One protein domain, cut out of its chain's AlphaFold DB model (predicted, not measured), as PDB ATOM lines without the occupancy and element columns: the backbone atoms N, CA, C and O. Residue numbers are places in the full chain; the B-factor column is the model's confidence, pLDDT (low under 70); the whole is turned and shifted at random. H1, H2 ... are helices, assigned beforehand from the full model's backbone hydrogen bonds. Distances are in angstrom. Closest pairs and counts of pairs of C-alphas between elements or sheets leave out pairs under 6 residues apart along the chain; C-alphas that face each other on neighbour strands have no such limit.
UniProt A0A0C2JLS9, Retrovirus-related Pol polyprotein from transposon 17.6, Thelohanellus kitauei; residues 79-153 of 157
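What this domain is: This is residues 79 to 153 of the 157 residues of the protein "Retrovirus-related Pol polyprotein from transposon 17.6" of Thelohanellus kitauei (UniProt A0A0C2JLS9). Three short helices make a head: H2 and H3 lie side by side as a hairpin, and H1 crosses both. From this head H4 leads away, and after a loop H5 folds back near it without touching, a loosely formed second lobe. The printed part has 75 residues with five named helices, H1 to H5 in order, no named strand, and is all helix. It is only just loose, close to compact, with a radius of gyration of the C-alphas of 13.7 A, and elongated, spanning 42 by 24 by 21 A.

How they stand to each other: H1, residues 79 to 91, touches H2, residues 96 to 107, with residues 85 to 89 alone; the closest C-alphas, of His 89 and Thr 100, are 5.9 A apart. Their lines are only just about perpendicular, at 73 degrees. H1 touches H3, residues 113 to 123, with residues 81 to 85 alone, about perpendicular at 76 degrees; the closest C-alphas, of Ile 85 and Val 117, are 6.3 A apart. H2 and H3 form a helical hairpin, opposite ways at a shallow tilt of 34 degrees, only just short of steep; H2 touches H3 with residues 96 to 101 alone, and the closest C-alphas, of Leu 97 and Lys 118, are 6.3 A apart. H4, residues 125 to 135, is close to H3 but not clearly touching; the closest C-alphas, of Ile 121 and Cys 127, are 6.4 A apart. H4 and H5, residues 142 to 151, are near each other. Every O i to N i+4 pair is within hydrogen-bond range in H1, H3, H4 and H5, and 7 of 8 in H2.

Where its parts are: H1 begins at C-alpha 79 (21.279, 38.715, -23.846) and is 18.7 A long, H2 17.7 A. H5 ends at C-alpha 151 (13.416, 57.380, -21.012).

The domain as a whole: The farthest C-alphas, of Pro 111 and Val 139, are 42.6 A apart. The printed part has no cut, and no link is long. Residues 106 to 112 and 134 to 142 stand free. Residues 90 to 95, 130 and 132 to 153 have pLDDT under 70.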
ATOM      1  N   LYS A  79      20.937  37.330 -24.181       80.00
ATOM      2  CA  LYS A  79      21.279  38.715 -23.846       80.00
ATOM      3  C   LYS A  79      21.366  39.594 -25.094       80.00
ATOM      4  O   LYS A  79      20.733  40.647 -25.123       80.00
ATOM      5  N   THR A  80      22.065  39.163 -26.145       78.88
ATOM      6  CA  THR A  80      22.175  39.968 -27.372       78.88
ATOM      7  C   THR A  80      20.843  40.042 -28.115       78.88
ATOM      8  O   THR A  80      20.497  41.110 -28.616       78.88
ATOM      9  N   LYS A  81      20.027  38.972 -28.110       79.00
ATOM     10  CA  LYS A  81      18.641  39.024 -28.625       79.00
ATOM     11  C   LYS A  81      17.839  40.143 -27.972       79.00
ATOM     12  O   LYS A  81      17.210  40.936 -28.666       79.00
ATOM     13  N   LYS A  82      17.897  40.217 -26.639       82.25
ATOM     14  CA  LYS A  82      17.186  41.228 -25.861       82.25
ATOM     15  C   LYS A  82      17.666  42.640 -26.201       82.25
ATOM     16  O   LYS A  82      16.832  43.483 -26.497       82.25
ATOM     17  N   ASN A  83      18.980  42.866 -26.239       82.06
ATOM     18  CA  ASN A  83      19.568  44.175 -26.550       82.06
ATOM     19  C   ASN A  83      19.209  44.663 -27.961       82.06
ATOM     20  O   ASN A  83      18.979  45.850 -28.171       82.06
ATOM     21  N   VAL A  84      19.153  43.747 -28.935       81.50
ATOM     22  CA  VAL A  84      18.715  44.075 -30.296       81.50
ATOM     23  C   VAL A  84      17.248  44.485 -30.285       81.50
ATOM     24  O   VAL A  84      16.921  45.529 -30.821       81.50
ATOM     25  N   ILE A  85      16.349  43.721 -29.664       81.12
ATOM     26  CA  ILE A  85      14.931  44.117 -29.619       81.12
ATOM     27  C   ILE A  85      14.768  45.441 -28.858       81.12
ATOM     28  O   ILE A  85      13.993  46.297 -29.277       81.12
ATOM     29  N   GLU A  86      15.531  45.638 -27.782       82.31
ATOM     30  CA  GLU A  86      15.545  46.864 -26.988       82.31
ATOM     31  C   GLU A  86      15.962  48.091 -27.801       82.31
ATOM     32  O   GLU A  86      15.281  49.106 -27.706       82.31
ATOM     33  N   SER A  87      16.995  48.014 -28.648       79.56
ATOM     34  CA  SER A  87      17.428  49.169 -29.450       79.56
ATOM     35  C   SER A  87      16.354  49.626 -30.439       79.56
ATOM     36  O   SER A  87      16.023  50.808 -30.494       79.56
ATOM     37  N   TYR A  88      15.722  48.686 -31.145       75.88
ATOM     38  CA  TYR A  88      14.603  48.997 -32.040       75.88
ATOM     39  C   TYR A  88      13.371  49.471 -31.271       75.88
ATOM     40  O   TYR A  88      12.606  50.292 -31.774       75.88
ATOM     41  N   HIS A  89      13.164  48.958 -30.058       75.75
ATOM     42  CA  HIS A  89      12.035  49.334 -29.230       75.75
ATOM     43  C   HIS A  89      12.207  50.713 -28.582       75.75
ATOM     44  O   HIS A  89      11.220  51.423 -28.477       75.75
ATOM     45  N   LEU A  90      13.414  51.125 -28.182       67.75
ATOM     46  CA  LEU A  90      13.680  52.450 -27.604       67.75
ATOM     47  C   LEU A  90      13.519  53.561 -28.649       67.75
ATOM     48  O   LEU A  90      12.840  54.552 -28.380       67.75
ATOM     49  N   ASP A  91      14.033  53.348 -29.864       63.72
ATOM     50  CA  ASP A  91      13.894  54.296 -30.980       63.72
ATOM     51  C   ASP A  91      12.429  54.457 -31.437       63.72
ATOM     52  O   ASP A  91      12.035  55.491 -31.983       63.72
ATOM     53  N   LEU A  92      11.597  53.434 -31.206       60.88
ATOM     54  CA  LEU A  92      10.218  53.340 -31.695       60.88
ATOM     55  C   LEU A  92       9.192  53.116 -30.575       60.88
ATOM     56  O   LEU A  92       8.078  52.671 -30.859       60.88
ATOM     57  N   ALA A  93       9.522  53.453 -29.322       54.84
ATOM     58  CA  ALA A  93       8.777  53.061 -28.109       54.84
ATOM     59  C   ALA A  93       7.281  53.423 -28.134       54.84
ATOM     60  O   ALA A  93       6.463  52.825 -27.439       54.84
ATOM     61  N   ARG A  94       6.900  54.369 -28.995       56.00
ATOM     62  CA  ARG A  94       5.521  54.813 -29.215       56.00
ATOM     63  C   ARG A  94       4.657  53.839 -30.019       56.00
ATOM     64  O   ARG A  94       3.444  54.019 -30.061       56.00
ATOM     65  N   TYR A  95       5.247  52.854 -30.690       61.12
ATOM     66  CA  TYR A  95       4.579  52.152 -31.783       61.12
ATOM     67  C   TYR A  95       4.241  50.675 -31.531       61.12
ATOM     68  O   TYR A  95       3.574  50.054 -32.360       61.12
ATOM     69  N   GLY A  96       4.629  50.127 -30.378       72.19
ATOM     70  CA  GLY A  96       4.206  48.793 -29.946       72.19
ATOM     71  C   GLY A  96       4.787  47.638 -30.773       72.19
ATOM     72  O   GLY A  96       5.833  47.765 -31.410       72.19
ATOM     73  N   LEU A  97       4.112  46.485 -30.709       81.44
ATOM     74  CA  LEU A  97       4.579  45.205 -31.257       81.44
ATOM     75  C   LEU A  97       4.832  45.246 -32.761       81.44
ATOM     76  O   LEU A  97       5.947  44.971 -33.200       81.44
ATOM     77  N   GLU A  98       3.816  45.625 -33.528       83.00
ATOM     78  CA  GLU A  98       3.844  45.502 -34.985       83.00
ATOM     79  C   GLU A  98       4.940  46.361 -35.614       83.00
ATOM     80  O   GLU A  98       5.749  45.851 -36.382       83.00
ATOM     81  N   LYS A  99       5.088  47.629 -35.212       81.94
ATOM     82  CA  LYS A  99       6.124  48.484 -35.813       81.94
ATOM     83  C   LYS A  99       7.539  48.103 -35.396       81.94
ATOM     84  O   LYS A  99       8.460  48.251 -36.194       81.94
ATOM     85  N   THR A 100       7.718  47.606 -34.168       82.81
ATOM     86  CA  THR A 100       9.024  47.084 -33.732       82.81
ATOM     87  C   THR A 100       9.392  45.865 -34.582       82.81
ATOM     88  O   THR A 100      10.503  45.785 -35.105       82.81
ATOM     89  N   TYR A 101       8.435  44.957 -34.802       86.25
ATOM     90  CA  TYR A 101       8.620  43.793 -35.662       86.25
ATOM     91  C   TYR A 101       8.879  44.175 -37.126       86.25
ATOM     92  O   TYR A 101       9.811  43.645 -37.720       86.25
ATOM     93  N   GLU A 102       8.116  45.102 -37.709       85.06
ATOM     94  CA  GLU A 102       8.302  45.561 -39.093       85.06
ATOM     95  C   GLU A 102       9.653  46.251 -39.300       85.06
ATOM     96  O   GLU A 102      10.360  45.958 -40.268       85.06
ATOM     97  N   ALA A 103      10.060  47.117 -38.366       81.88
ATOM     98  CA  ALA A 103      11.356  47.784 -38.414       81.88
ATOM     99  C   ALA A 103      12.507  46.773 -38.358       81.88
ATOM    100  O   ALA A 103      13.446  46.866 -39.152       81.88
ATOM    101  N   MET A 104      12.406  45.766 -37.485       83.69
ATOM    102  CA  MET A 104      13.365  44.663 -37.445       83.69
ATOM    103  C   MET A 104      13.312  43.834 -38.733       83.69
ATOM    104  O   MET A 104      14.352  43.608 -39.344       83.69
ATOM    105  N   ARG A 105      12.120  43.459 -39.214       83.94
ATOM    106  CA  ARG A 105      11.916  42.649 -40.427       83.94
ATOM    107  C   ARG A 105      12.474  43.303 -41.684       83.94
ATOM    108  O   ARG A 105      12.989  42.603 -42.552       83.94
ATOM    109  N   SER A 106      12.405  44.628 -41.775       81.00
ATOM    110  CA  SER A 106      12.963  45.379 -42.903       81.00
ATOM    111  C   SER A 106      14.489  45.245 -43.020       81.00
ATOM    112  O   SER A 106      15.036  45.421 -44.106       81.00
ATOM    113  N   LYS A 107      15.175  44.909 -41.917       77.88
ATOM    114  CA  LYS A 107      16.642  44.822 -41.839       77.88
ATOM    115  C   LYS A 107      17.158  43.408 -41.580       77.88
ATOM    116  O   LYS A 107      18.280  43.100 -41.971       77.88
ATOM    117  N   MET A 108      16.372  42.550 -40.931       74.19
ATOM    118  CA  MET A 108      16.756  41.184 -40.593       74.19
ATOM    119  C   MET A 108      15.604  40.189 -40.703       74.19
ATOM    120  O   MET A 108      14.461  40.492 -40.381       74.19
ATOM    121  N   ASN A 109      15.918  38.962 -41.120       74.38
ATOM    122  CA  ASN A 109      14.965  37.860 -41.172       74.38
ATOM    123  C   ASN A 109      15.497  36.687 -40.341       74.38
ATOM    124  O   ASN A 109      16.489  36.062 -40.718       74.38
ATOM    125  N   ARG A 110      14.863  36.415 -39.193       72.25
ATOM    126  CA  ARG A 110      15.252  35.356 -38.249       72.25
ATOM    127  C   ARG A 110      14.047  34.478 -37.881       72.25
ATOM    128  O   ARG A 110      12.931  34.995 -37.768       72.25
ATOM    129  N   PRO A 111      14.249  33.164 -37.658       78.62
ATOM    130  CA  PRO A 111      13.179  32.289 -37.191       78.62
ATOM    131  C   PRO A 111      12.676  32.756 -35.820       78.62
ATOM    132  O   PRO A 111      13.467  33.191 -34.987       78.62
ATOM    133  N   ASN A 112      11.364  32.668 -35.590       84.69
ATOM    134  CA  ASN A 112      10.698  33.057 -34.338       84.69
ATOM    135  C   ASN A 112      10.862  34.529 -33.911       84.69
ATOM    136  O   ASN A 112      10.452  34.882 -32.810       84.69
ATOM    137  N   MET A 113      11.344  35.417 -34.789       84.94
ATOM    138  CA  MET A 113      11.546  36.839 -34.476       84.94
ATOM    139  C   MET A 113      10.274  37.536 -33.969       84.94
ATOM    140  O   MET A 113      10.348  38.353 -33.059       84.94
ATOM    141  N   TYR A 114       9.098  37.189 -34.501       86.56
ATOM    142  CA  TYR A 114       7.826  37.736 -34.011       86.56
ATOM    143  C   TYR A 114       7.552  37.346 -32.551       86.56
ATOM    144  O   TYR A 114       7.109  38.172 -31.757       86.56
ATOM    145  N   ARG A 115       7.850  36.091 -32.188       88.44
ATOM    146  CA  ARG A 115       7.686  35.580 -30.823       88.44
ATOM    147  C   ARG A 115       8.650  36.275 -29.868       88.44
ATOM    148  O   ARG A 115       8.202  36.783 -28.851       88.44
ATOM    149  N   ASP A 116       9.922  36.384 -30.244       87.56
ATOM    150  CA  ASP A 116      10.942  37.039 -29.420       87.56
ATOM    151  C   ASP A 116      10.581  38.514 -29.143       87.56
ATOM    152  O   ASP A 116      10.655  38.978 -28.004       87.56
ATOM    153  N   VAL A 117      10.119  39.246 -30.167       87.00
ATOM    154  CA  VAL A 117       9.671  40.643 -30.023       87.00
ATOM    155  C   VAL A 117       8.414  40.735 -29.154       87.00
ATOM    156  O   VAL A 117       8.324  41.614 -28.295       87.00
ATOM    157  N   LYS A 118       7.450  39.825 -29.335       88.50
ATOM    158  CA  LYS A 118       6.229  39.766 -28.521       88.50
ATOM    159  C   LYS A 118       6.549  39.525 -27.046       88.50
ATOM    160  O   LYS A 118       6.071  40.288 -26.207       88.50
ATOM    161  N   ASP A 119       7.380  38.532 -26.748       88.06
ATOM    162  CA  ASP A 119       7.770  38.163 -25.385       88.06
ATOM    163  C   ASP A 119       8.529  39.318 -24.700       88.06
ATOM    164  O   ASP A 119       8.267  39.657 -23.541       88.06
ATOM    165  N   TYR A 120       9.410  40.007 -25.438       86.19
ATOM    166  CA  TYR A 120      10.096  41.206 -24.951       86.19
ATOM    167  C   TYR A 120       9.124  42.353 -24.644       86.19
ATOM    168  O   TYR A 120       9.160  42.932 -23.563       86.19
ATOM    169  N   ILE A 121       8.224  42.683 -25.570       82.19
ATOM    170  CA  ILE A 121       7.296  43.812 -25.412       82.19
ATOM    171  C   ILE A 121       6.280  43.557 -24.299       82.19
ATOM    172  O   ILE A 121       5.913  44.491 -23.586       82.19
ATOM    173  N   GLN A 122       5.842  42.309 -24.121       82.81
ATOM    174  CA  GLN A 122       4.951  41.915 -23.028       82.81
ATOM    175  C   GLN A 122       5.630  41.998 -21.654       82.81
ATOM    176  O   GLN A 122       4.962  42.320 -20.676       82.81
ATOM    177  N   SER A 123       6.941  41.757 -21.583       80.94
ATOM    178  CA  SER A 123       7.731  41.866 -20.345       80.94
ATOM    179  C   SER A 123       8.396  43.238 -20.145       80.94
ATOM    180  O   SER A 123       8.948  43.514 -19.077       80.94
ATOM    181  N   SER A 124       8.333  44.124 -21.144       79.50
ATOM    182  CA  SER A 124       8.947  45.452 -21.111       79.50
ATOM    183  C   SER A 124       8.209  46.383 -20.151       79.50
ATOM    184  O   SER A 124       7.054  46.761 -20.371       79.50
ATOM    185  N   LYS A 125       8.922  46.837 -19.112       76.56
ATOM    186  CA  LYS A 125       8.435  47.848 -18.161       76.56
ATOM    187  C   LYS A 125       7.972  49.123 -18.871       76.56
ATOM    188  O   LYS A 125       6.975  49.703 -18.461       76.56
ATOM    189  N   ILE A 126       8.638  49.521 -19.958       73.12
ATOM    190  CA  ILE A 126       8.302  50.724 -20.737       73.12
ATOM    191  C   ILE A 126       6.901  50.594 -21.350       73.12
ATOM    192  O   ILE A 126       6.072  51.487 -21.193       73.12
ATOM    193  N   CYS A 127       6.596  49.457 -21.978       73.00
ATOM    194  CA  CYS A 127       5.275  49.191 -22.554       73.00
ATOM    195  C   CYS A 127       4.176  49.093 -21.500       73.00
ATOM    196  O   CYS A 127       3.068  49.582 -21.722       73.00
ATOM    197  N   ILE A 128       4.468  48.450 -20.368       73.69
ATOM    198  CA  ILE A 128       3.523  48.315 -19.255       73.69
ATOM    199  C   ILE A 128       3.181  49.700 -18.692       73.69
ATOM    200  O   ILE A 128       2.004  50.032 -18.553       73.69
ATOM    201  N   LEU A 129       4.195  50.537 -18.454       71.19
ATOM    202  CA  LEU A 129       4.019  51.909 -17.978       71.19
ATOM    203  C   LEU A 129       3.265  52.776 -18.991       71.19
ATOM    204  O   LEU A 129       2.366  53.515 -18.604       71.19
ATOM    205  N   TYR A 130       3.572  52.659 -20.285       69.00
ATOM    206  CA  TYR A 130       2.889  53.420 -21.331       69.00
ATOM    207  C   TYR A 130       1.407  53.034 -21.460       69.00
ATOM    208  O   TYR A 130       0.550  53.909 -21.562       69.00
ATOM    209  N   LYS A 131       1.081  51.737 -21.380       71.69
ATOM    210  CA  LYS A 131      -0.312  51.258 -21.369       71.69
ATOM    211  C   LYS A 131      -1.072  51.730 -20.131       71.69
ATOM    212  O   LYS A 131      -2.207  52.167 -20.265       71.69
ATOM    213  N   HIS A 132      -0.444  51.685 -18.956       69.12
ATOM    214  CA  HIS A 132      -1.029  52.216 -17.723       69.12
ATOM    215  C   HIS A 132      -1.252  53.735 -17.810       69.12
ATOM    216  O   HIS A 132      -2.291  54.237 -17.401       69.12
ATOM    217  N   TYR A 133      -0.305  54.481 -18.386       64.25
ATOM    218  CA  TYR A 133      -0.436  55.924 -18.600       64.25
ATOM    219  C   TYR A 133      -1.616  56.278 -19.520       64.25
ATOM    220  O   TYR A 133      -2.338  57.234 -19.250       64.25
ATOM    221  N   GLN A 134      -1.842  55.505 -20.589       64.81
ATOM    222  CA  GLN A 134      -2.949  55.744 -21.521       64.81
ATOM    223  C   GLN A 134      -4.337  55.517 -20.910       64.81
ATOM    224  O   GLN A 134      -5.304  56.114 -21.379       64.81
ATOM    225  N   THR A 135      -4.458  54.667 -19.889       63.28
ATOM    226  CA  THR A 135      -5.749  54.310 -19.285       63.28
ATOM    227  C   THR A 135      -6.087  55.115 -18.031       63.28
ATOM    228  O   THR A 135      -7.231  55.065 -17.583       63.28
ATOM    229  N   THR A 136      -5.142  55.872 -17.458       55.09
ATOM    230  CA  THR A 136      -5.420  56.715 -16.285       55.09
ATOM    231  C   THR A 136      -6.132  58.012 -16.679       55.09
ATOM    232  O   THR A 136      -5.545  58.819 -17.405       55.09
ATOM    233  N   PRO A 137      -7.351  58.285 -16.176       51.81
ATOM    234  CA  PRO A 137      -7.996  59.564 -16.403       51.81
ATOM    235  C   PRO A 137      -7.333  60.639 -15.526       51.81
ATOM    236  O   PRO A 137      -7.297  60.524 -14.305       51.81
ATOM    237  N   ASN A 138      -6.879  61.713 -16.177       58.25
ATOM    238  CA  ASN A 138      -6.704  63.057 -15.614       58.25
ATOM    239  C   ASN A 138      -5.515  63.312 -14.650       58.25
ATOM    240  O   ASN A 138      -5.687  63.396 -13.440       58.25
ATOM    241  N   VAL A 139      -4.311  63.543 -15.204       52.34
ATOM    242  CA  VAL A 139      -3.290  64.465 -14.637       52.34
ATOM    243  C   VAL A 139      -2.294  64.883 -15.733       52.34
ATOM    244  O   VAL A 139      -1.448  64.107 -16.168       52.34
ATOM    245  N   SER A 140      -2.433  66.122 -16.205       58.84
ATOM    246  CA  SER A 140      -2.227  66.506 -17.611       58.84
ATOM    247  C   SER A 140      -0.804  66.870 -18.079       58.84
ATOM    248  O   SER A 140      -0.652  67.138 -19.267       58.84
ATOM    249  N   TRP A 141       0.249  66.918 -17.252       52.09
ATOM    250  CA  TRP A 141       1.571  67.337 -17.784       52.09
ATOM    251  C   TRP A 141       2.795  66.899 -16.964       52.09
ATOM    252  O   TRP A 141       3.787  66.432 -17.523       52.09
ATOM    253  N   TYR A 142       2.708  66.939 -15.629       48.97
ATOM    254  CA  TYR A 142       3.829  66.614 -14.727       48.97
ATOM    255  C   TYR A 142       4.339  65.163 -14.871       48.97
ATOM    256  O   TYR A 142       5.522  64.876 -14.708       48.97
ATOM    257  N   ARG A 143       3.452  64.232 -15.248       52.78
ATOM    258  CA  ARG A 143       3.776  62.805 -15.422       52.78
ATOM    259  C   ARG A 143       4.374  62.473 -16.794       52.78
ATOM    260  O   ARG A 143       5.156  61.534 -16.896       52.78
ATOM    261  N   SER A 144       4.070  63.258 -17.832       53.34
ATOM    262  CA  SER A 144       4.691  63.121 -19.160       53.34
ATOM    263  C   SER A 144       6.168  63.525 -19.120       53.34
ATOM    264  O   SER A 144       7.003  62.879 -19.748       53.34
ATOM    265  N   TYR A 145       6.492  64.553 -18.326       55.78
ATOM    266  CA  TYR A 145       7.863  64.999 -18.088       55.78
ATOM    267  C   TYR A 145       8.686  63.933 -17.351       55.78
ATOM    268  O   TYR A 145       9.781  63.605 -17.792       55.78
ATOM    269  N   GLN A 146       8.137  63.290 -16.313       54.88
ATOM    270  CA  GLN A 146       8.835  62.200 -15.613       54.88
ATOM    271  C   GLN A 146       9.060  60.951 -16.482       54.88
ATOM    272  O   GLN A 146      10.111  60.321 -16.375       54.88
ATOM    273  N   LEU A 147       8.123  60.609 -17.376       55.44
ATOM    274  CA  LEU A 147       8.317  59.508 -18.328       55.44
ATOM    275  C   LEU A 147       9.433  59.833 -19.337       55.44
ATOM    276  O   LEU A 147      10.268  58.979 -19.617       55.44
ATOM    277  N   LEU A 148       9.480  61.070 -19.844       55.47
ATOM    278  CA  LEU A 148      10.551  61.543 -20.729       55.47
ATOM    279  C   LEU A 148      11.911  61.558 -20.024       55.47
ATOM    280  O   LEU A 148      12.887  61.071 -20.584       55.47
ATOM    281  N   LEU A 149      11.975  62.055 -18.789       58.12
ATOM    282  CA  LEU A 149      13.199  62.066 -17.988       58.12
ATOM    283  C   LEU A 149      13.727  60.647 -17.731       58.12
ATOM    284  O   LEU A 149      14.921  60.409 -17.886       58.12
ATOM    285  N   TYR A 150      12.844  59.689 -17.429       55.97
ATOM    286  CA  TYR A 150      13.216  58.283 -17.246       55.97
ATOM    287  C   TYR A 150      13.691  57.623 -18.553       55.97
ATOM    288  O   TYR A 150      14.695  56.915 -18.550       55.97
ATOM    289  N   ILE A 151      13.017  57.885 -19.682       55.69
ATOM    290  CA  ILE A 151      13.416  57.380 -21.012       55.69
ATOM    291  C   ILE A 151      14.775  57.955 -21.446       55.69
ATOM    292  O   ILE A 151      15.565  57.251 -22.069       55.69
ATOM    293  N   HIS A 152      15.070  59.207 -21.091       56.91
ATOM    294  CA  HIS A 152      16.333  59.875 -21.412       56.91
ATOM    295  C   HIS A 152      17.411  59.744 -20.320       56.91
ATOM    296  O   HIS A 152      18.476  60.343 -20.450       56.91
ATOM    297  N   GLY A 153      17.171  58.959 -19.260       50.41
ATOM    298  CA  GLY A 153      18.151  58.702 -18.196       50.41
ATOM    299  C   GLY A 153      18.512  59.920 -17.336       50.41
ATOM    300  O   GLY A 153      19.549  59.923 -16.675       50.41
TER     301      GLY A 153